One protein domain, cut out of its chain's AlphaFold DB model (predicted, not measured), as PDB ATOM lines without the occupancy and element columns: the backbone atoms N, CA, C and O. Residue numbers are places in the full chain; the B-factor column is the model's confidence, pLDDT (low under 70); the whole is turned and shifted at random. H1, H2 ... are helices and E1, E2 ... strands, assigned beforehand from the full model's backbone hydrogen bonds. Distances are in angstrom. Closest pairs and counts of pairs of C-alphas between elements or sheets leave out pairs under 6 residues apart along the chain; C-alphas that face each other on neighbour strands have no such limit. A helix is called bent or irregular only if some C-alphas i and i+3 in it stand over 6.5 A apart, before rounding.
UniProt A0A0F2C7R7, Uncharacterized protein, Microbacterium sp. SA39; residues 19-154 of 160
ATOM      1  N   TYR A  19      35.826  37.618   0.937       55.59
ATOM      2  CA  TYR A  19      36.910  38.279   1.665       55.59
ATOM      3  C   TYR A  19      37.235  37.526   2.964       55.59
ATOM      4  O   TYR A  19      38.395  37.202   3.221       55.59
ATOM      5  N   ASP A  20      36.201  37.166   3.729       63.06
ATOM      6  CA  ASP A  20      36.322  36.468   5.012       63.06
ATOM      7  C   ASP A  20      36.821  35.022   4.860       63.06
ATOM      8  O   ASP A  20      37.480  34.492   5.754       63.06
ATOM      9  N   ALA A  21      36.578  34.387   3.709       68.50
ATOM     10  CA  ALA A  21      37.080  33.048   3.397       68.50
ATOM     11  C   ALA A  21      38.615  32.972   3.267       68.50
ATOM     12  O   ALA A  21      39.156  31.879   3.083       68.50
ATOM     13  N   GLY A  22      39.333  34.103   3.320       53.06
ATOM     14  CA  GLY A  22      40.795  34.143   3.223       53.06
ATOM     15  C   GLY A  22      41.331  33.715   1.854       53.06
ATOM     16  O   GLY A  22      42.530  33.472   1.701       53.06
ATOM     17  N   ALA A  23      40.458  33.612   0.848       54.44
ATOM     18  CA  ALA A  23      40.866  33.362  -0.522       54.44
ATOM     19  C   ALA A  23      41.628  34.596  -1.032       54.44
ATOM     20  O   ALA A  23      41.153  35.721  -0.856       54.44
ATOM     21  N   PRO A  24      42.808  34.432  -1.657       51.66
ATOM     22  CA  PRO A  24      43.576  35.573  -2.123       51.66
ATOM     23  C   PRO A  24      42.739  36.380  -3.118       51.66
ATOM     24  O   PRO A  24      42.363  35.886  -4.183       51.66
ATOM     25  N   LEU A  25      42.468  37.642  -2.776       51.88
ATOM     26  CA  LEU A  25      42.007  38.631  -3.738       51.88
ATOM     27  C   LEU A  25      43.152  38.862  -4.716       51.88
ATOM     28  O   LEU A  25      44.096  39.605  -4.447       51.88
ATOM     29  N   VAL A  26      43.104  38.161  -5.842       57.22
ATOM     30  CA  VAL A  26      44.116  38.334  -6.870       57.22
ATOM     31  C   VAL A  26      43.876  39.700  -7.524       57.22
ATOM     32  O   VAL A  26      42.740  40.076  -7.816       57.22
ATOM     33  N   SER A  27      44.941  40.473  -7.707       61.84
ATOM     34  CA  SER A  27      44.919  41.752  -8.415       61.84
ATOM     35  C   SER A  27      45.812  41.634  -9.640       61.84
ATOM     36  O   SER A  27      46.931  41.134  -9.550       61.84
ATOM     37  N   ALA A  28      45.336  42.122 -10.785       67.12
ATOM     38  CA  ALA A  28      46.169  42.263 -11.980       67.12
ATOM     39  C   ALA A  28      47.195  43.397 -11.845       67.12
ATOM     40  O   ALA A  28      48.158  43.459 -12.607       67.12
ATOM     41  N   HIS A  29      46.947  44.322 -10.916       70.50
ATOM     42  CA  HIS A  29      47.802  45.468 -10.671       70.50
ATOM     43  C   HIS A  29      48.797  45.121  -9.569       70.50
ATOM     44  O   HIS A  29      48.363  44.872  -8.436       70.50
ATOM     45  N   PRO A  30      50.109  45.120  -9.866       69.25
ATOM     46  CA  PRO A  30      51.105  45.072  -8.816       69.25
ATOM     47  C   PRO A  30      50.918  46.298  -7.925       69.25
ATOM     48  O   PRO A  30      50.769  47.419  -8.414       69.25
ATOM     49  N   ILE A  31      50.886  46.070  -6.617       76.94
ATOM     50  CA  ILE A  31      50.806  47.134  -5.624       76.94
ATOM     51  C   ILE A  31      52.202  47.309  -5.040       76.94
ATOM     52  O   ILE A  31      52.850  46.336  -4.655       76.94
ATOM     53  N   VAL A  32      52.675  48.549  -5.012       77.69
ATOM     54  CA  VAL A  32      53.976  48.924  -4.457       77.69
ATOM     55  C   VAL A  32      53.776  49.770  -3.213       77.69
ATOM     56  O   VAL A  32      52.788  50.496  -3.079       77.69
ATOM     57  N   ARG A  33      54.719  49.660  -2.279       80.88
ATOM     58  CA  ARG A  33      54.763  50.524  -1.107       80.88
ATOM     59  C   ARG A  33      55.436  51.834  -1.505       80.88
ATOM     60  O   ARG A  33      56.588  51.817  -1.925       80.88
ATOM     61  N   THR A  34      54.713  52.941  -1.391       79.06
ATOM     62  CA  THR A  34      55.273  54.293  -1.458       79.06
ATOM     63  C   THR A  34      55.589  54.783  -0.045       79.06
ATOM     64  O   THR A  34      55.248  54.124   0.945       79.06
ATOM     65  N   ASP A  35      56.217  55.953   0.058       79.00
ATOM     66  CA  ASP A  35      56.534  56.575   1.347       79.00
ATOM     67  C   ASP A  35      55.279  56.878   2.187       79.00
ATOM     68  O   ASP A  35      55.353  56.930   3.414       79.00
ATOM     69  N   ALA A  36      54.116  57.034   1.541       73.19
ATOM     70  CA  ALA A  36      52.856  57.376   2.195       73.19
ATOM     71  C   ALA A  36      51.893  56.183   2.333       73.19
ATOM     72  O   ALA A  36      51.228  56.048   3.361       73.19
ATOM     73  N   GLU A  37      51.804  55.299   1.333       82.25
ATOM     74  CA  GLU A  37      50.769  54.262   1.294       82.25
ATOM     75  C   GLU A  37      51.084  53.096   0.344       82.25
ATOM     76  O   GLU A  37      52.100  53.057  -0.346       82.25
ATOM     77  N   TRP A  38      50.208  52.093   0.327       78.25
ATOM     78  CA  TRP A  38      50.200  51.099  -0.742       78.25
ATOM     79  C   TRP A  38      49.453  51.675  -1.942       78.25
ATOM     80  O   TRP A  38      48.283  52.023  -1.816       78.25
ATOM     81  N   ALA A  39      50.109  51.739  -3.097       78.62
ATOM     82  CA  ALA A  39      49.524  52.281  -4.318       78.62
ATOM     83  C   ALA A  39      49.723  51.322  -5.503       78.62
ATOM     84  O   ALA A  39      50.710  50.579  -5.538       78.62
ATOM     85  N   PRO A  40      48.814  51.316  -6.497       80.12
ATOM     86  CA  PRO A  40      49.047  50.608  -7.749       80.12
ATOM     87  C   PRO A  40      50.329  51.112  -8.417       80.12
ATOM     88  O   PRO A  40      50.543  52.315  -8.549       80.12
ATOM     89  N   PHE A  41      51.178  50.195  -8.869       81.62
ATOM     90  CA  PHE A  41      52.378  50.551  -9.613       81.62
ATOM     91  C   PHE A  41      51.995  51.145 -10.983       81.62
ATOM     92  O   PHE A  41      51.269  50.489 -11.741       81.62
ATOM     93  N   PRO A  42      52.484  52.346 -11.354       82.94
ATOM     94  CA  PRO A  42      52.087  53.048 -12.578       82.94
ATOM     95  C   PRO A  42      52.853  52.540 -13.814       82.94
ATOM     96  O   PRO A  42      53.423  53.289 -14.600       82.94
ATOM     97  N   TRP A  43      52.861  51.225 -14.012       81.88
ATOM     98  CA  TRP A  43      53.488  50.532 -15.138       81.88
ATOM     99  C   TRP A  43      53.186  51.111 -16.530       81.88
ATOM    100  O   TRP A  43      54.094  51.136 -17.355       81.88
ATOM    101  N   ARG A  44      51.964  51.596 -16.806       81.94
ATOM    102  CA  ARG A  44      51.622  52.225 -18.102       81.94
ATOM    103  C   ARG A  44      52.456  53.478 -18.379       81.94
ATOM    104  O   ARG A  44      52.862  53.698 -19.512       81.94
ATOM    105  N   GLU A  45      52.724  54.266 -17.344       87.19
ATOM    106  CA  GLU A  45      53.517  55.496 -17.431       87.19
ATOM    107  C   GLU A  45      55.015  55.179 -17.469       87.19
ATOM    108  O   GLU A  45      55.760  55.790 -18.229       87.19
ATOM    109  N   GLN A  46      55.459  54.191 -16.685       85.88
ATOM    110  CA  GLN A  46      56.877  53.827 -16.598       85.88
ATOM    111  C   GLN A  46      57.377  53.006 -17.793       85.88
ATOM    112  O   GLN A  46      58.542  53.111 -18.172       85.88
ATOM    113  N   PHE A  47      56.513  52.189 -18.401       87.94
ATOM    114  CA  PHE A  47      56.872  51.301 -19.507       87.94
ATOM    115  C   PHE A  47      55.852  51.374 -20.656       87.94
ATOM    116  O   PHE A  47      55.215  50.365 -20.977       87.94
ATOM    117  N   PRO A  48      55.714  52.528 -21.335       87.25
ATOM    118  CA  PRO A  48      54.730  52.707 -22.407       87.25
ATOM    119  C   PRO A  48      54.934  51.713 -23.564       87.25
ATOM    120  O   PRO A  48      53.975  51.199 -24.129       87.25
ATOM    121  N   ALA A  49      56.182  51.324 -23.850       88.44
ATOM    122  CA  ALA A  49      56.500  50.312 -24.862       88.44
ATOM    123  C   ALA A  49      55.915  48.911 -24.566       88.44
ATOM    124  O   ALA A  49      55.905  48.042 -25.440       88.44
ATOM    125  N   LEU A  50      55.457  48.659 -23.335       84.38
ATOM    126  CA  LEU A  50      54.873  47.388 -22.904       84.38
ATOM    127  C   LEU A  50      53.341  47.421 -22.815       84.38
ATOM    128  O   LEU A  50      52.753  46.391 -22.484       84.38
ATOM    129  N   GLU A  51      52.691  48.537 -23.154       82.69
ATOM    130  CA  GLU A  51      51.241  48.742 -23.022       82.69
ATOM    131  C   GLU A  51      50.417  47.559 -23.555       82.69
ATOM    132  O   GLU A  51      49.595  46.986 -22.844       82.69
ATOM    133  N   MET A  52      50.702  47.088 -24.769       77.69
ATOM    134  CA  MET A  52      49.965  45.961 -25.355       77.69
ATOM    135  C   MET A  52      50.119  44.645 -24.573       77.69
ATOM    136  O   MET A  52      49.191  43.833 -24.528       77.69
ATOM    137  N   ARG A  53      51.278  44.413 -23.944       81.81
ATOM    138  CA  ARG A  53      51.517  43.225 -23.101       81.81
ATOM    139  C   ARG A  53      50.744  43.337 -21.792       81.81
ATOM    140  O   ARG A  53      50.158  42.357 -21.337       81.81
ATOM    141  N   PHE A  54      50.709  44.536 -21.231       81.38
ATOM    142  CA  PHE A  54      49.976  44.874 -20.022       81.38
ATOM    143  C   PHE A  54      48.472  44.686 -20.199       81.38
ATOM    144  O   PHE A  54      47.851  43.931 -19.451       81.38
ATOM    145  N   GLU A  55      47.911  45.246 -21.266       80.00
ATOM    146  CA  GLU A  55      46.505  45.069 -21.622       80.00
ATOM    147  C   GLU A  55      46.132  43.590 -21.818       80.00
ATOM    148  O   GLU A  55      45.068  43.145 -21.388       80.00
ATOM    149  N   ARG A  56      47.025  42.777 -22.399       80.06
ATOM    150  CA  ARG A  56      46.815  41.323 -22.538       80.06
ATOM    151  C   ARG A  56      46.713  40.623 -21.180       80.06
ATOM    152  O   ARG A  56      45.826  39.789 -21.001       80.06
ATOM    153  N   VAL A  57      47.582  40.960 -20.224       81.75
ATOM    154  CA  VAL A  57      47.538  40.396 -18.862       81.75
ATOM    155  C   VAL A  57      46.272  40.837 -18.129       81.75
ATOM    156  O   VAL A  57      45.596  39.992 -17.547       81.75
ATOM    157  N   LEU A  58      45.898  42.119 -18.208       80.50
ATOM    158  CA  LEU A  58      44.672  42.634 -17.583       80.50
ATOM    159  C   LEU A  58      43.410  41.936 -18.105       80.50
ATOM    160  O   LEU A  58      42.517  41.602 -17.322       80.50
ATOM    161  N   ARG A  59      43.334  41.683 -19.419       80.56
ATOM    162  CA  ARG A  59      42.218  40.950 -20.040       80.56
ATOM    163  C   ARG A  59      42.134  39.519 -19.526       80.56
ATOM    164  O   ARG A  59      41.072  39.087 -19.085       80.56
ATOM    165  N   LEU A  60      43.260  38.804 -19.529       83.62
ATOM    166  CA  LEU A  60      43.339  37.443 -18.993       83.62
ATOM    167  C   LEU A  60      42.923  37.397 -17.525       83.62
ATOM    168  O   LEU A  60      42.133  36.541 -17.133       83.62
ATOM    169  N   PHE A  61      43.414  38.346 -16.734       83.38
ATOM    170  CA  PHE A  61      43.063  38.465 -15.333       83.38
ATOM    171  C   PHE A  61      41.558  38.679 -15.139       83.38
ATOM    172  O   PHE A  61      40.925  37.958 -14.373       83.38
ATOM    173  N   SER A  62      40.971  39.622 -15.879       81.69
ATOM    174  CA  SER A  62      39.538  39.930 -15.817       81.69
ATOM    175  C   SER A  62      38.679  38.720 -16.188       81.69
ATOM    176  O   SER A  62      37.679  38.451 -15.526       81.69
ATOM    177  N   VAL A  63      39.099  37.953 -17.198       86.12
ATOM    178  CA  VAL A  63      38.451  36.700 -17.603       86.12
ATOM    179  C   VAL A  63      38.521  35.647 -16.495       86.12
ATOM    180  O   VAL A  63      37.494  35.071 -16.143       86.12
ATOM    181  N   ARG A  64      39.692  35.424 -15.888       84.50
ATOM    182  CA  ARG A  64      39.838  34.439 -14.802       84.50
ATOM    183  C   ARG A  64      39.086  34.843 -13.537       84.50
ATOM    184  O   ARG A  64      38.437  34.006 -12.916       84.50
ATOM    185  N   ALA A  65      39.123  36.123 -13.179       81.31
ATOM    186  CA  ALA A  65      38.355  36.657 -12.062       81.31
ATOM    187  C   ALA A  65      36.842  36.547 -12.315       81.31
ATOM    188  O   ALA A  65      36.084  36.249 -11.391       81.31
ATOM    189  N   TYR A  66      36.398  36.735 -13.565       84.88
ATOM    190  CA  TYR A  66      35.013  36.488 -13.947       84.88
ATOM    191  C   TYR A  66      34.636  35.026 -13.698       84.88
ATOM    192  O   TYR A  66      33.678  34.790 -12.967       84.88
ATOM    193  N   GLU A  67      35.399  34.074 -14.250       83.06
ATOM    194  CA  GLU A  67      35.158  32.631 -14.103       83.06
ATOM    195  C   GLU A  67      35.081  32.212 -12.629       83.06
ATOM    196  O   GLU A  67      34.131  31.538 -12.230       83.06
ATOM    197  N   ALA A  68      36.029  32.667 -11.803       79.88
ATOM    198  CA  ALA A  68      36.086  32.332 -10.380       79.88
ATOM    199  C   ALA A  68      34.856  32.827  -9.600       79.88
ATOM    200  O   ALA A  68      34.338  32.134  -8.728       79.88
ATOM    201  N   GLN A  69      34.359  34.021  -9.924       78.00
ATOM    202  CA  GLN A  69      33.191  34.600  -9.259       78.00
ATOM    203  C   GLN A  69      31.859  34.083  -9.822       78.00
ATOM    204  O   GLN A  69      30.839  34.160  -9.141       78.00
ATOM    205  N   THR A  70      31.833  33.563 -11.052       73.75
ATOM    206  CA  THR A  70      30.601  33.096 -11.707       73.75
ATOM    207  C   THR A  70      29.897  32.002 -10.909       73.75
ATOM    208  O   THR A  70      28.674  32.038 -10.811       73.75
ATOM    209  N   ALA A  71      30.638  31.087 -10.275       72.81
ATOM    210  CA  ALA A  71      30.062  30.051  -9.411       72.81
ATOM    211  C   ALA A  71      29.224  30.645  -8.266       72.81
ATOM    212  O   ALA A  71      28.139  30.157  -7.963       72.81
ATOM    213  N   ALA A  72      29.704  31.740  -7.683       72.38
ATOM    214  CA  ALA A  72      29.065  32.420  -6.568       72.38
ATOM    215  C   ALA A  72      27.851  33.265  -7.008       72.38
ATOM    216  O   ALA A  72      26.963  33.557  -6.213       72.38
ATOM    217  N   LEU A  73      27.797  33.663  -8.283       70.50
ATOM    218  CA  LEU A  73      26.769  34.562  -8.806       70.50
ATOM    219  C   LEU A  73      25.577  33.829  -9.442       70.50
ATOM    220  O   LEU A  73      24.569  34.483  -9.701       70.50
ATOM    221  N   GLN A  74      25.655  32.516  -9.685       75.50
ATOM    222  CA  GLN A  74      24.631  31.734 -10.399       75.50
ATOM    223  C   GLN A  74      23.187  32.065  -9.979       75.50
ATOM    224  O   GLN A  74      22.849  32.145  -8.799       75.50
ATOM    225  N   ARG A  75      22.323  32.256 -10.978       77.56
ATOM    226  CA  ARG A  75      20.907  32.597 -10.823       77.56
ATOM    227  C   ARG A  75      20.079  31.836 -11.858       77.56
ATOM    228  O   ARG A  75      20.554  31.656 -12.975       77.56
ATOM    229  N   PRO A  76      18.843  31.426 -11.528       80.06
ATOM    230  CA  PRO A  76      18.015  30.632 -12.435       80.06
ATOM    231  C   PRO A  76      17.520  31.425 -13.655       80.06
ATOM    232  O   PRO A  76      17.240  30.839 -14.693       80.06
ATOM    233  N   ASP A  77      17.413  32.749 -13.537       83.56
ATOM    234  CA  ASP A  77      16.836  33.642 -14.544       83.56
ATOM    235  C   ASP A  77      17.870  34.277 -15.490       83.56
ATOM    236  O   ASP A  77      17.496  34.975 -16.432       83.56
ATOM    237  N   VAL A  78      19.168  34.058 -15.252       88.50
ATOM    238  CA  VAL A  78      20.249  34.686 -16.021       88.50
ATOM    239  C   VAL A  78      21.349  33.679 -16.314       88.50
ATOM    240  O   VAL A  78      21.951  33.114 -15.403       88.50
ATOM    241  N   ARG A  79      21.668  33.502 -17.597       90.50
ATOM    242  CA  ARG A  79      22.759  32.632 -18.029       90.50
ATOM    243  C   ARG A  79      24.108  33.323 -17.861       90.50
ATOM    244  O   ARG A  79      24.344  34.410 -18.378       90.50
ATOM    245  N   TYR A  80      25.043  32.655 -17.207       90.62
ATOM    246  CA  TYR A  80      26.432  33.100 -17.177       90.62
ATOM    247  C   TYR A  80      27.140  32.615 -18.439       90.62
ATOM    248  O   TYR A  80      27.055  31.434 -18.779       90.62
ATOM    249  N   ILE A  81      27.780  33.531 -19.165       92.62
ATOM    250  CA  ILE A  81      28.499  33.183 -20.389       92.62
ATOM    251  C   ILE A  81      29.960  32.938 -20.059       92.62
ATOM    252  O   ILE A  81      30.682  33.857 -19.674       92.62
ATOM    253  N   ASP A  82      30.395  31.700 -20.265       90.00
ATOM    254  CA  ASP A  82      31.785  31.322 -20.065       90.00
ATOM    255  C   ASP A  82      32.682  32.029 -21.087       90.00
ATOM    256  O   ASP A  82      32.516  31.834 -22.301       90.00
ATOM    257  N   PRO A  83      33.666  32.818 -20.630       91.81
ATOM    258  CA  PRO A  83      34.698  33.313 -21.514       91.81
ATOM    259  C   PRO A  83      35.583  32.155 -21.991       91.81
ATOM    260  O   PRO A  83      35.754  31.129 -21.331       91.81
ATOM    261  N   LYS A  84      36.185  32.329 -23.161       90.62
ATOM    262  CA  LYS A  84      37.213  31.449 -23.710       90.62
ATOM    263  C   LYS A  84      38.418  32.283 -24.090       90.62
ATOM    264  O   LYS A  84      38.291  33.396 -24.588       90.62
ATOM    265  N   VAL A  85      39.594  31.715 -23.887       89.44
ATOM    266  CA  VAL A  85      40.871  32.310 -24.274       89.44
ATOM    267  C   VAL A  85      41.452  31.443 -25.381       89.44
ATOM    268  O   VAL A  85      41.529  30.225 -25.224       89.44
ATOM    269  N   ARG A  86      41.867  32.049 -26.493       87.00
ATOM    270  CA  ARG A  86      42.625  31.364 -27.545       87.00
ATOM    271  C   ARG A  86      43.853  32.170 -27.921       87.00
ATOM    272  O   ARG A  86      43.843  33.394 -27.859       87.00
ATOM    273  N   VAL A  87      44.909  31.473 -28.314       85.62
ATOM    274  CA  VAL A  87      46.037  32.075 -29.023       85.62
ATOM    275  C   VAL A  87      45.767  31.854 -30.505       85.62
ATOM    276  O   VAL A  87      45.568  30.715 -30.915       85.62
ATOM    277  N   LEU A  88      45.659  32.937 -31.267       83.81
ATOM    278  CA  LEU A  88      45.501  32.877 -32.718       83.81
ATOM    279  C   LEU A  88      46.834  32.507 -33.374       83.81
ATOM    280  O   LEU A  88      47.889  32.681 -32.764       83.81
ATOM    281  N   ASP A  89      46.799  32.089 -34.638       82.56
ATOM    282  CA  ASP A  89      48.007  31.728 -35.402       82.56
ATOM    283  C   ASP A  89      49.016  32.888 -35.504       82.56
ATOM    284  O   ASP A  89      50.218  32.675 -35.623       82.56
ATOM    285  N   SER A  90      48.544  34.130 -35.366       82.62
ATOM    286  CA  SER A  90      49.374  35.339 -35.269       82.62
ATOM    287  C   SER A  90      50.137  35.488 -33.941       82.62
ATOM    288  O   SER A  90      50.867  36.459 -33.756       82.62
ATOM    289  N   GLY A  91      49.939  34.586 -32.974       77.62
ATOM    290  CA  GLY A  91      50.508  34.658 -31.622       77.62
ATOM    291  C   GLY A  91      49.768  35.610 -30.667       77.62
ATOM    292  O   GLY A  91      50.128  35.737 -29.484       77.62
ATOM    293  N   VAL A  92      48.713  36.274 -31.144       82.00
ATOM    294  CA  VAL A  92      47.861  37.160 -30.342       82.00
ATOM    295  C   VAL A  92      46.927  36.317 -29.471       82.00
ATOM    296  O   VAL A  92      46.221  35.444 -29.969       82.00
ATOM    297  N   THR A  93      46.908  36.571 -28.157       84.62
ATOM    298  CA  THR A  93      45.843  36.024 -27.301       84.62
ATOM    299  C   THR A  93      44.600  36.861 -27.499       84.62
ATOM    300  O   THR A  93      44.642  38.074 -27.308       84.62
ATOM    301  N   THR A  94      43.502  36.185 -27.792       87.81
ATOM    302  CA  THR A  94      42.187  36.782 -27.951       87.81
ATOM    303  C   THR A  94      41.195  36.064 -27.049       87.81
ATOM    304  O   THR A  94      41.245  34.845 -26.859       87.81
ATOM    305  N   THR A  95      40.298  36.844 -26.468       92.50
ATOM    306  CA  THR A  95      39.241  36.389 -25.575       92.50
ATOM    307  C   THR A  95      37.889  36.455 -26.280       92.50
ATOM    308  O   THR A  95      37.616  37.377 -27.052       92.50
ATOM    309  N   PHE A  96      37.045  35.456 -26.035       94.00
ATOM    310  CA  PHE A  96      35.755  35.287 -26.698       94.00
ATOM    311  C   PHE A  96      34.670  34.939 -25.686       94.00
ATOM    312  O   PHE A  96      34.939  34.226 -24.723       94.00
ATOM    313  N   ALA A  97      33.437  35.363 -25.939       95.00
ATOM    314  CA  ALA A  97      32.253  34.892 -25.227       95.00
ATOM    315  C   ALA A  97      31.204  34.446 -26.250       95.00
ATOM    316  O   ALA A  97      30.890  35.197 -27.170       95.00
ATOM    317  N   ALA A  98      30.679  33.227 -26.117       95.00
ATOM    318  CA  ALA A  98      29.627  32.728 -26.999       95.00
ATOM    319  C   ALA A  98      28.258  33.010 -26.380       95.00
ATOM    320  O   ALA A  98      27.852  32.338 -25.432       95.00
ATOM    321  N   TRP A  99      27.557  34.014 -26.902       95.19
ATOM    322  CA  TRP A  99      26.245  34.417 -26.415       95.19
ATOM    323  C   TRP A  99      25.135  33.878 -27.328       95.19
ATOM    324  O   TRP A  99      25.100  34.215 -28.516       95.19
ATOM    325  N   PRO A 100      24.207  33.059 -26.803       93.62
ATOM    326  CA  PRO A 100      22.998  32.689 -27.524       93.62
ATOM    327  C   PRO A 100      22.042  33.882 -27.591       93.62
ATOM    328  O   PRO A 100      21.629  34.417 -26.559       93.62
ATOM    329  N   LYS A 101      21.676  34.289 -28.806       92.06
ATOM    330  CA  LYS A 101      20.794  35.431 -29.039       92.06
ATOM    331  C   LYS A 101      19.444  35.216 -28.353       92.06
ATOM    332  O   LYS A 101      18.875  34.130 -28.409       92.06
ATOM    333  N   GLY A 102      18.952  36.265 -27.698       90.38
ATOM    334  CA  GLY A 102      17.663  36.259 -27.004       90.38
ATOM    335  C   GLY A 102      17.679  35.588 -25.630       90.38
ATOM    336  O   GLY A 102      16.648  35.555 -24.964       90.38
ATOM    337  N   VAL A 103      18.830  35.106 -25.150       92.19
ATOM    338  CA  VAL A 103      18.959  34.552 -23.797       92.19
ATOM    339  C   VAL A 103      19.468  35.620 -22.835       92.19
ATOM    340  O   VAL A 103      20.569  36.152 -23.015       92.19
ATOM    341  N   ALA A 104      18.697  35.879 -21.774       94.00
ATOM    342  CA  ALA A 104      19.106  36.767 -20.692       94.00
ATOM    343  C   ALA A 104      20.421  36.269 -20.086       94.00
ATOM    344  O   ALA A 104      20.510  35.123 -19.641       94.00
ATOM    345  N   SER A 105      21.456  37.107 -20.122       94.00
ATOM    346  CA  SER A 105      22.824  36.667 -19.866       94.00
ATOM    347  C   SER A 105      23.671  37.698 -19.128       94.00
ATOM    348  O   SER A 105      23.487  38.903 -19.275       94.00
ATOM    349  N   LEU A 106      24.658  37.223 -18.372       92.56
ATOM    350  CA  LEU A 106      25.760  38.037 -17.867       92.56
ATOM    351  C   LEU A 106      27.014  37.743 -18.680       92.56
ATOM    352  O   LEU A 106      27.561  36.645 -18.600       92.56
ATOM    353  N   LEU A 107      27.486  38.735 -19.431       93.62
ATOM    354  CA  LEU A 107      28.685  38.624 -20.249       93.62
ATOM    355  C   LEU A 107      29.922  39.184 -19.528       93.62
ATOM    356  O   LEU A 107      29.849  40.256 -18.910       93.62
ATOM    357  N   PRO A 108      31.072  38.495 -19.632       92.56
ATOM    358  CA  PRO A 108      32.371  39.060 -19.287       92.56
ATOM    359  C   PRO A 108      32.785  40.147 -20.288       92.56
ATOM    360  O   PRO A 108      32.278  40.211 -21.409       92.56
ATOM    361  N   VAL A 109      33.759  40.977 -19.910       90.88
ATOM    362  CA  VAL A 109      34.481  41.810 -20.883       90.88
ATOM    363  C   VAL A 109      35.480  40.930 -21.629       90.88
ATOM    364  O   VAL A 109      36.393  40.375 -21.022       90.88
ATOM    365  N   VAL A 110      35.288  40.804 -22.938       92.88
ATOM    366  CA  VAL A 110      36.123  40.019 -23.858       92.88
ATOM    367  C   VAL A 110      36.456  40.853 -25.093       92.88
ATOM    368  O   VAL A 110      35.909  41.939 -25.264       92.88
ATOM    369  N   ASP A 111      37.338  40.365 -25.961       92.44
ATOM    370  CA  ASP A 111      37.664  41.047 -27.217       92.44
ATOM    371  C   ASP A 111      36.526  40.888 -28.234       92.44
ATOM    372  O   ASP A 111      36.142  41.845 -28.907       92.44
ATOM    373  N   ASN A 112      35.958  39.680 -28.318       95.06
ATOM    374  CA  ASN A 112      34.926  39.345 -29.293       95.06
ATOM    375  C   ASN A 112      33.753  38.587 -28.667       95.06
ATOM    376  O   ASN A 112      33.925  37.731 -27.798       95.06
ATOM    377  N   VAL A 113      32.558  38.842 -29.184       96.50
ATOM    378  CA  VAL A 113      31.347  38.085 -28.876       96.50
ATOM    379  C   VAL A 113      30.979  37.252 -30.099       96.50
ATOM    380  O   VAL A 113      30.867  37.765 -31.212       96.50
ATOM    381  N   ILE A 114      30.809  35.949 -29.887       96.31
ATOM    382  CA  ILE A 114      30.247  35.037 -30.879       96.31
ATOM    383  C   ILE A 114      28.747  34.989 -30.618       96.31
ATOM    384  O   ILE A 114      28.314  34.455 -29.598       96.31
ATOM    385  N   VAL A 115      27.957  35.564 -31.517       95.00
ATOM    386  CA  VAL A 115      26.499  35.572 -31.420       95.00
ATOM    387  C   VAL A 115      25.970  34.309 -32.085       95.00
ATOM    388  O   VAL A 115      26.132  34.115 -33.290       95.00
ATOM    389  N   ALA A 116      25.344  33.444 -31.293       93.12
ATOM    390  CA  ALA A 116      24.677  32.247 -31.783       93.12
ATOM    391  C   ALA A 116      23.181  32.523 -31.943       93.12
ATOM    392  O   ALA A 116      22.456  32.646 -30.958       93.12
ATOM    393  N   ASN A 117      22.724  32.642 -33.186       89.38
ATOM    394  CA  ASN A 117      21.325  32.847 -33.526       89.38
ATOM    395  C   ASN A 117      20.719  31.521 -33.995       89.38
ATOM    396  O   ASN A 117      20.933  31.104 -35.133       89.38
ATOM    397  N   SER A 118      19.992  30.848 -33.108       82.25
ATOM    398  CA  SER A 118      19.262  29.630 -33.455       82.25
ATOM    399  C   SER A 118      17.878  30.002 -33.986       82.25
ATOM    400  O   SER A 118      17.035  30.499 -33.242       82.25
ATOM    401  N   SER A 119      17.649  29.768 -35.277       76.56
ATOM    402  CA  SER A 119      16.341  29.867 -35.927       76.56
ATOM    403  C   SER A 119      15.838  28.467 -36.298       76.56
ATOM    404  O   SER A 119      16.572  27.482 -36.201       76.56
ATOM    405  N   GLY A 120      14.581  28.356 -36.743       63.88
ATOM    406  CA  GLY A 120      14.016  27.085 -37.218       63.88
ATOM    407  C   GLY A 120      14.789  26.433 -38.379       63.88
ATOM    408  O   GLY A 120      14.573  25.260 -38.657       63.88
ATOM    409  N   GLU A 121      15.711  27.162 -39.017       73.25
ATOM    410  CA  GLU A 121      16.554  26.704 -40.131       73.25
ATOM    411  C   GLU A 121      17.980  26.302 -39.700       73.25
ATOM    412  O   GLU A 121      18.799  25.922 -40.534       73.25
ATOM    413  N   GLY A 122      18.298  26.363 -38.402       80.31
ATOM    414  CA  GLY A 122      19.606  25.996 -37.854       80.31
ATOM    415  C   GLY A 122      20.221  27.082 -36.973       80.31
ATOM    416  O   GLY A 122      19.577  28.057 -36.595       80.31
ATOM    417  N   THR A 123      21.492  26.906 -36.600       84.19
ATOM    418  CA  THR A 123      22.231  27.905 -35.811       84.19
ATOM    419  C   THR A 123      23.181  28.682 -36.706       84.19
ATOM    420  O   THR A 123      24.178  28.141 -37.182       84.19
ATOM    421  N   GLN A 124      22.891  29.965 -36.900       89.75
ATOM    422  CA  GLN A 124      23.794  30.898 -37.554       89.75
ATOM    423  C   GLN A 124      24.737  31.507 -36.512       89.75
ATOM    424  O   GLN A 124      24.294  32.010 -35.477       89.75
ATOM    425  N   LEU A 125      26.038  31.472 -36.791       91.62
ATOM    426  CA  LEU A 125      27.062  32.090 -35.952       91.62
ATOM    427  C   LEU A 125      27.571  33.366 -36.620       91.62
ATOM    428  O   LEU A 125      27.920  33.351 -37.800       91.62
ATOM    429  N   SER A 126      27.666  34.451 -35.860       93.12
ATOM    430  CA  SER A 126      28.401  35.652 -36.261       93.12
ATOM    431  C   SER A 126      29.398  36.050 -35.178       93.12
ATOM    432  O   SER A 126      29.227  35.729 -34.003       93.12
ATOM    433  N   VAL A 127      30.477  36.721 -35.579       93.94
ATOM    434  CA  VAL A 127      31.511  37.216 -34.665       93.94
ATOM    435  C   VAL A 127      31.544  38.730 -34.768       93.94
ATOM    436  O   VAL A 127      31.556  39.278 -35.868       93.94
ATOM    437  N   THR A 128      31.555  39.403 -33.626       96.00
ATOM    438  CA  THR A 128      31.647  40.860 -33.540       96.00
ATOM    439  C   THR A 128      32.573  41.251 -32.396       96.00
ATOM    440  O   THR A 128      32.755  40.481 -31.449       96.00
ATOM    441  N   THR A 129      33.181  42.434 -32.468       96.19
ATOM    442  CA  THR A 129      33.957  42.945 -31.332       96.19
ATOM    443  C   THR A 129      33.023  43.270 -30.169       96.19
ATOM    444  O   THR A 129      31.848  43.580 -30.367       96.19
ATOM    445  N   MET A 130      33.533  43.249 -28.939       94.56
ATOM    446  CA  MET A 130      32.728  43.633 -27.776       94.56
ATOM    447  C   MET A 130      32.193  45.066 -27.885       94.56
ATOM    448  O   MET A 130      31.060  45.322 -27.501       94.56
ATOM    449  N   ALA A 131      32.969  45.993 -28.456       94.69
ATOM    450  CA  ALA A 131      32.522  47.370 -28.665       94.69
ATOM    451  C   ALA A 131      31.308  47.439 -29.605       94.69
ATOM    452  O   ALA A 131      30.285  48.010 -29.241       94.69
ATOM    453  N   GLN A 132      31.392  46.781 -30.765       96.94
ATOM    454  CA  GLN A 132      30.289  46.709 -31.728       96.94
ATOM    455  C   GLN A 132      29.064  45.991 -31.149       96.94
ATOM    456  O   GLN A 132      27.932  46.393 -31.402       96.94
ATOM    457  N   PHE A 133      29.274  44.941 -30.352       96.50
ATOM    458  CA  PHE A 133      28.192  44.242 -29.665       96.50
ATOM    459  C   PHE A 133      27.439  45.158 -28.693       96.50
ATOM    460  O   PHE A 133      26.208  45.183 -28.692       96.50
ATOM    461  N   LEU A 134      28.176  45.918 -27.875       95.62
ATOM    462  CA  LEU A 134      27.600  46.870 -26.928       95.62
ATOM    463  C   LEU A 134      26.875  48.011 -27.645       95.62
ATOM    464  O   LEU A 134      25.774  48.370 -27.247       95.62
ATOM    465  N   GLU A 135      27.458  48.535 -28.723       96.25
ATOM    466  CA  GLU A 135      26.837  49.564 -29.559       96.25
ATOM    467  C   GLU A 135      25.514  49.075 -30.165       96.25
ATOM    468  O   GLU A 135      24.500  49.762 -30.069       96.25
ATOM    469  N   ALA A 136      25.488  47.855 -30.709       93.94
ATOM    470  CA  ALA A 136      24.282  47.264 -31.283       93.94
ATOM    471  C   ALA A 136      23.181  46.994 -30.241       93.94
ATOM    472  O   ALA A 136      21.997  47.036 -30.572       93.94
ATOM    473  N   GLY A 137      23.555  46.693 -28.994       90.69
ATOM    474  CA  GLY A 137      22.607  46.499 -27.896       90.69
ATOM    475  C   GLY A 137      22.120  47.795 -27.243       90.69
ATOM    476  O   GLY A 137      21.061  47.790 -26.613       90.69
ATOM    477  N   GLY A 138      22.872  48.889 -27.393       93.69
ATOM    478  CA  GLY A 138      22.558  50.197 -26.823       93.69
ATOM    479  C   GLY A 138      22.249  50.138 -25.324       93.69
ATOM    480  O   GLY A 138      22.816  49.337 -24.577       93.69
ATOM    481  N   ASP A 139      21.290  50.956 -24.890       93.12
ATOM    482  CA  ASP A 139      20.908  51.104 -23.478       93.12
ATOM    483  C   ASP A 139      20.277  49.845 -22.860       93.12
ATOM    484  O   ASP A 139      20.126  49.754 -21.639       93.12
ATOM    485  N   ALA A 140      19.907  48.853 -23.677       92.56
ATOM    486  CA  ALA A 140      19.379  47.591 -23.177       92.56
ATOM    487  C   ALA A 140      20.469  46.755 -22.486       92.56
ATOM    488  O   ALA A 140      20.167  46.002 -21.557       92.56
ATOM    489  N   ILE A 141      21.731  46.885 -22.913       94.94
ATOM    490  CA  ILE A 141      22.862  46.191 -22.296       94.94
ATOM    491  C   ILE A 141      23.443  47.058 -21.182       94.94
ATOM    492  O   ILE A 141      24.028  48.112 -21.414       94.94
ATOM    493  N   VAL A 142      23.342  46.582 -19.943       93.69
ATOM    494  CA  VAL A 142      23.695  47.379 -18.762       93.69
ATOM    495  C   VAL A 142      24.990  46.881 -18.138       93.69
ATOM    496  O   VAL A 142      25.120  45.708 -17.781       93.69
ATOM    497  N   ARG A 143      25.952  47.785 -17.927       91.50
ATOM    498  CA  ARG A 143      27.149  47.483 -17.133       91.50
ATOM    499  C   ARG A 143      26.763  47.273 -15.668       91.50
ATOM    500  O   ARG A 143      26.163  48.137 -15.036       91.50
ATOM    501  N   THR A 144      27.138  46.132 -15.103       83.94
ATOM    502  CA  THR A 144      26.903  45.842 -13.681       83.94
ATOM    503  C   THR A 144      27.892  46.595 -12.786       83.94
ATOM    504  O   THR A 144      29.019  46.874 -13.189       83.94
ATOM    505  N   GLY A 145      27.502  46.864 -11.536       78.00
ATOM    506  CA  GLY A 145      28.379  47.453 -10.513       78.00
ATOM    507  C   GLY A 145      29.338  46.460  -9.842       78.00
ATOM    508  O   GLY A 145      29.743  46.693  -8.709       78.00
ATOM    509  N   LEU A 146      29.641  45.327 -10.483       71.06
ATOM    510  CA  LEU A 146      30.527  44.292  -9.943       71.06
ATOM    511  C   LEU A 146      31.944  44.433 -10.517       71.06
ATOM    512  O   LEU A 146      32.120  44.906 -11.640       71.06
ATOM    513  N   SER A 147      32.942  43.980  -9.751       70.94
ATOM    514  CA  SER A 147      34.336  43.856 -10.195       70.94
ATOM    515  C   SER A 147      34.739  42.373 -10.253       70.94
ATOM    516  O   SER A 147      34.551  41.686  -9.246       70.94
ATOM    517  N   PRO A 148      35.269  41.856 -11.382       76.31
ATOM    518  CA  PRO A 148      35.557  42.573 -12.626       76.31
ATOM    519  C   PRO A 148      34.276  43.007 -13.350       76.31
ATOM    520  O   PRO A 148      33.188  42.498 -13.070       76.31
ATOM    521  N   ALA A 149      34.419  43.958 -14.279       84.50
ATOM    522  CA  ALA A 149      33.302  44.498 -15.045       84.50
ATOM    523  C   ALA A 149      32.553  43.392 -15.810       84.50
ATOM    524  O   ALA A 149      33.155  42.464 -16.349       84.50
ATOM    525  N   ARG A 150      31.225  43.516 -15.867       88.56
ATOM    526  CA  ARG A 150      30.321  42.604 -16.585       88.56
ATOM    527  C   ARG A 150      29.170  43.378 -17.189       88.56
ATOM    528  O   ARG A 150      28.795  44.421 -16.644       88.56
ATOM    529  N   TYR A 151      28.562  42.814 -18.221       93.56
ATOM    530  CA  TYR A 151      27.387  43.372 -18.876       93.56
ATOM    531  C   TYR A 151      26.200  42.426 -18.742       93.56
ATOM    532  O   TYR A 151      26.300  41.246 -19.066       93.56
ATOM    533  N   PHE A 152      25.082  42.940 -18.241       93.44
ATOM    534  CA  PHE A 152      23.803  42.254 -18.307       93.44
ATOM    535  C   PHE A 152      23.186  42.498 -19.681       93.44
ATOM    536  O   PHE A 152      22.991  43.646 -20.073       93.44
ATOM    537  N   VAL A 153      22.887  41.416 -20.389       95.19
ATOM    538  CA  VAL A 153      22.205  41.418 -21.680       95.19
ATOM    539  C   VAL A 153      20.807  40.841 -21.463       95.19
ATOM    540  O   VAL A 153      20.700  39.712 -20.976       95.19
ATOM    541  N   PRO A 154      19.734  41.580 -21.778       92.81
ATOM    542  CA  PRO A 154      18.376  41.098 -21.580       92.81
ATOM    543  C   PRO A 154      18.036  39.977 -22.569       92.81
ATOM    544  O   PRO A 154      18.573  39.907 -23.676       92.81
TER     545      PRO A 154
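AT A GLANCE: This is residues 19 to 154 of the 160 residues of an uncharacterized protein of Microbacterium sp. SA39 (UniProt A0A0F2C7R7). A strongly twisted sheet of four strands, E3, E4, E6 and E7, has the long helix H2 over E3 and E4 and the shorter H3 standing up from the same face over E7, with a small two-stranded sheet, E5 and E8, near both helices. Past the first part of H2, the small hairpin of E1 and E2 and the short H1 reach away from this body, and the hairpin of E6 and E7 makes the opposite end of the long axis. The printed part has 136 residues, with three named helices and eight named strands in the order E1 E2 H1 H2 E3 E4 E5 E6 E7 H3 E8; the larger sheet is mixed, in the order E3, E4, E6, E7, and the class is mixed, helices and strands. It is elongated, spanning 64 by 40 by 27 A, and only just loose, close to compact, with a radius of gyration of the C-alphas of 17.4 A.

IN THESE COORDINATES: Residues 19 to 30 hold no named element, and C-alpha 19 is at (36.910, 38.279, 1.665). E1 is residues 31 to 33, 6.9 A long, with C-alpha 31 at (50.806, 47.134, -5.624), and E2 is residues 38 to 40, 7.1 A. H1 is residues 43 to 46, 4.9 A. H2, residues 48 to 73, is 36.0 A long and has a kink of 28 degrees near residue 55; it is irregular, with C-alphas 49 and 52 at 7.9 A. E3 is residues 83 to 87, 13.7 A; E4 is residues 93 to 100, 23.1 A; E5 is residues 105 to 108, 9.9 A. E6 is residues 112 to 119, 21.9 A, and E7 is residues 122 to 129, 23.1 A. H3, residues 130 to 140, is 14.7 A long and irregular, with C-alphas 136 and 139 at 9.3 A. E8 is residues 150 to 153, 9.7 A, ending with C-alpha 153 at (22.205, 41.418, -21.680).

HOW THE PARTS SIT: In the larger sheet E3 and E7 are the edge strands. The hairpin of E3 and E4 is antiparallel, with N 84 and O 96 at 2.8 A. E4 and E6 are parallel at 26 degrees, with N 99 and O 114 at 2.8 A. The hairpin of E6 and E7 is antiparallel at 159 degrees, with N 115 and O 126 at 2.8 A. H2 and H3 are on the same face of this sheet, two layers with the helices on one face. H2, at a height over the sheet of 9.9 A, runs slantwise to the strands, at 35 degrees to E4 on the local plane; its closest C-alphas to E3 are Val 63 and Pro 83, 6.4 A. H3 has a height over the sheet of 10.2 A, and its closest C-alphas to E6 are Asn 112 and Met 130, 5.1 A. H2 and H3 are apart. E5 and E8 are antiparallel, with N 107 and O 151 at 2.8 A. Residues 79 to 80 also pair with residues 105 to 106 of E5, parallel. The closest C-alphas of E4 and E5 are those of Ala 97 and Leu 107, 7.2 A. H1 and H2 only just touch, and only at the corner, with 3 pairs of C-alphas within 8 A, the closest being Arg 44 and Glu 51, 6.0 A; H2 does so with residues 50 to 54 alone. The hairpin of E1 and E2 is antiparallel, with N 32 and O 39 at 2.9 A, and both strands are apart from H2. Of the O i to N i+4 pairs, 18 of 22 are within hydrogen-bond range in H2 and 5 of 7 in H3; H1 is too short for such a pair.

THE WHOLE: The two C-alphas farthest apart are those of Asp 35 and Glu 121, 64.9 A. Residues 19 to 24 stand free, as do residues 45 to 50, of which 48 to 50 belong to H2. The printed part has no cut and no long link; the links H2 to E3 and H3 to E8 are short, and the others are tight. The mean pLDDT of the printed part is 83.9, and the model's confidence is under 70 at residues 19 to 28, 30 and 120.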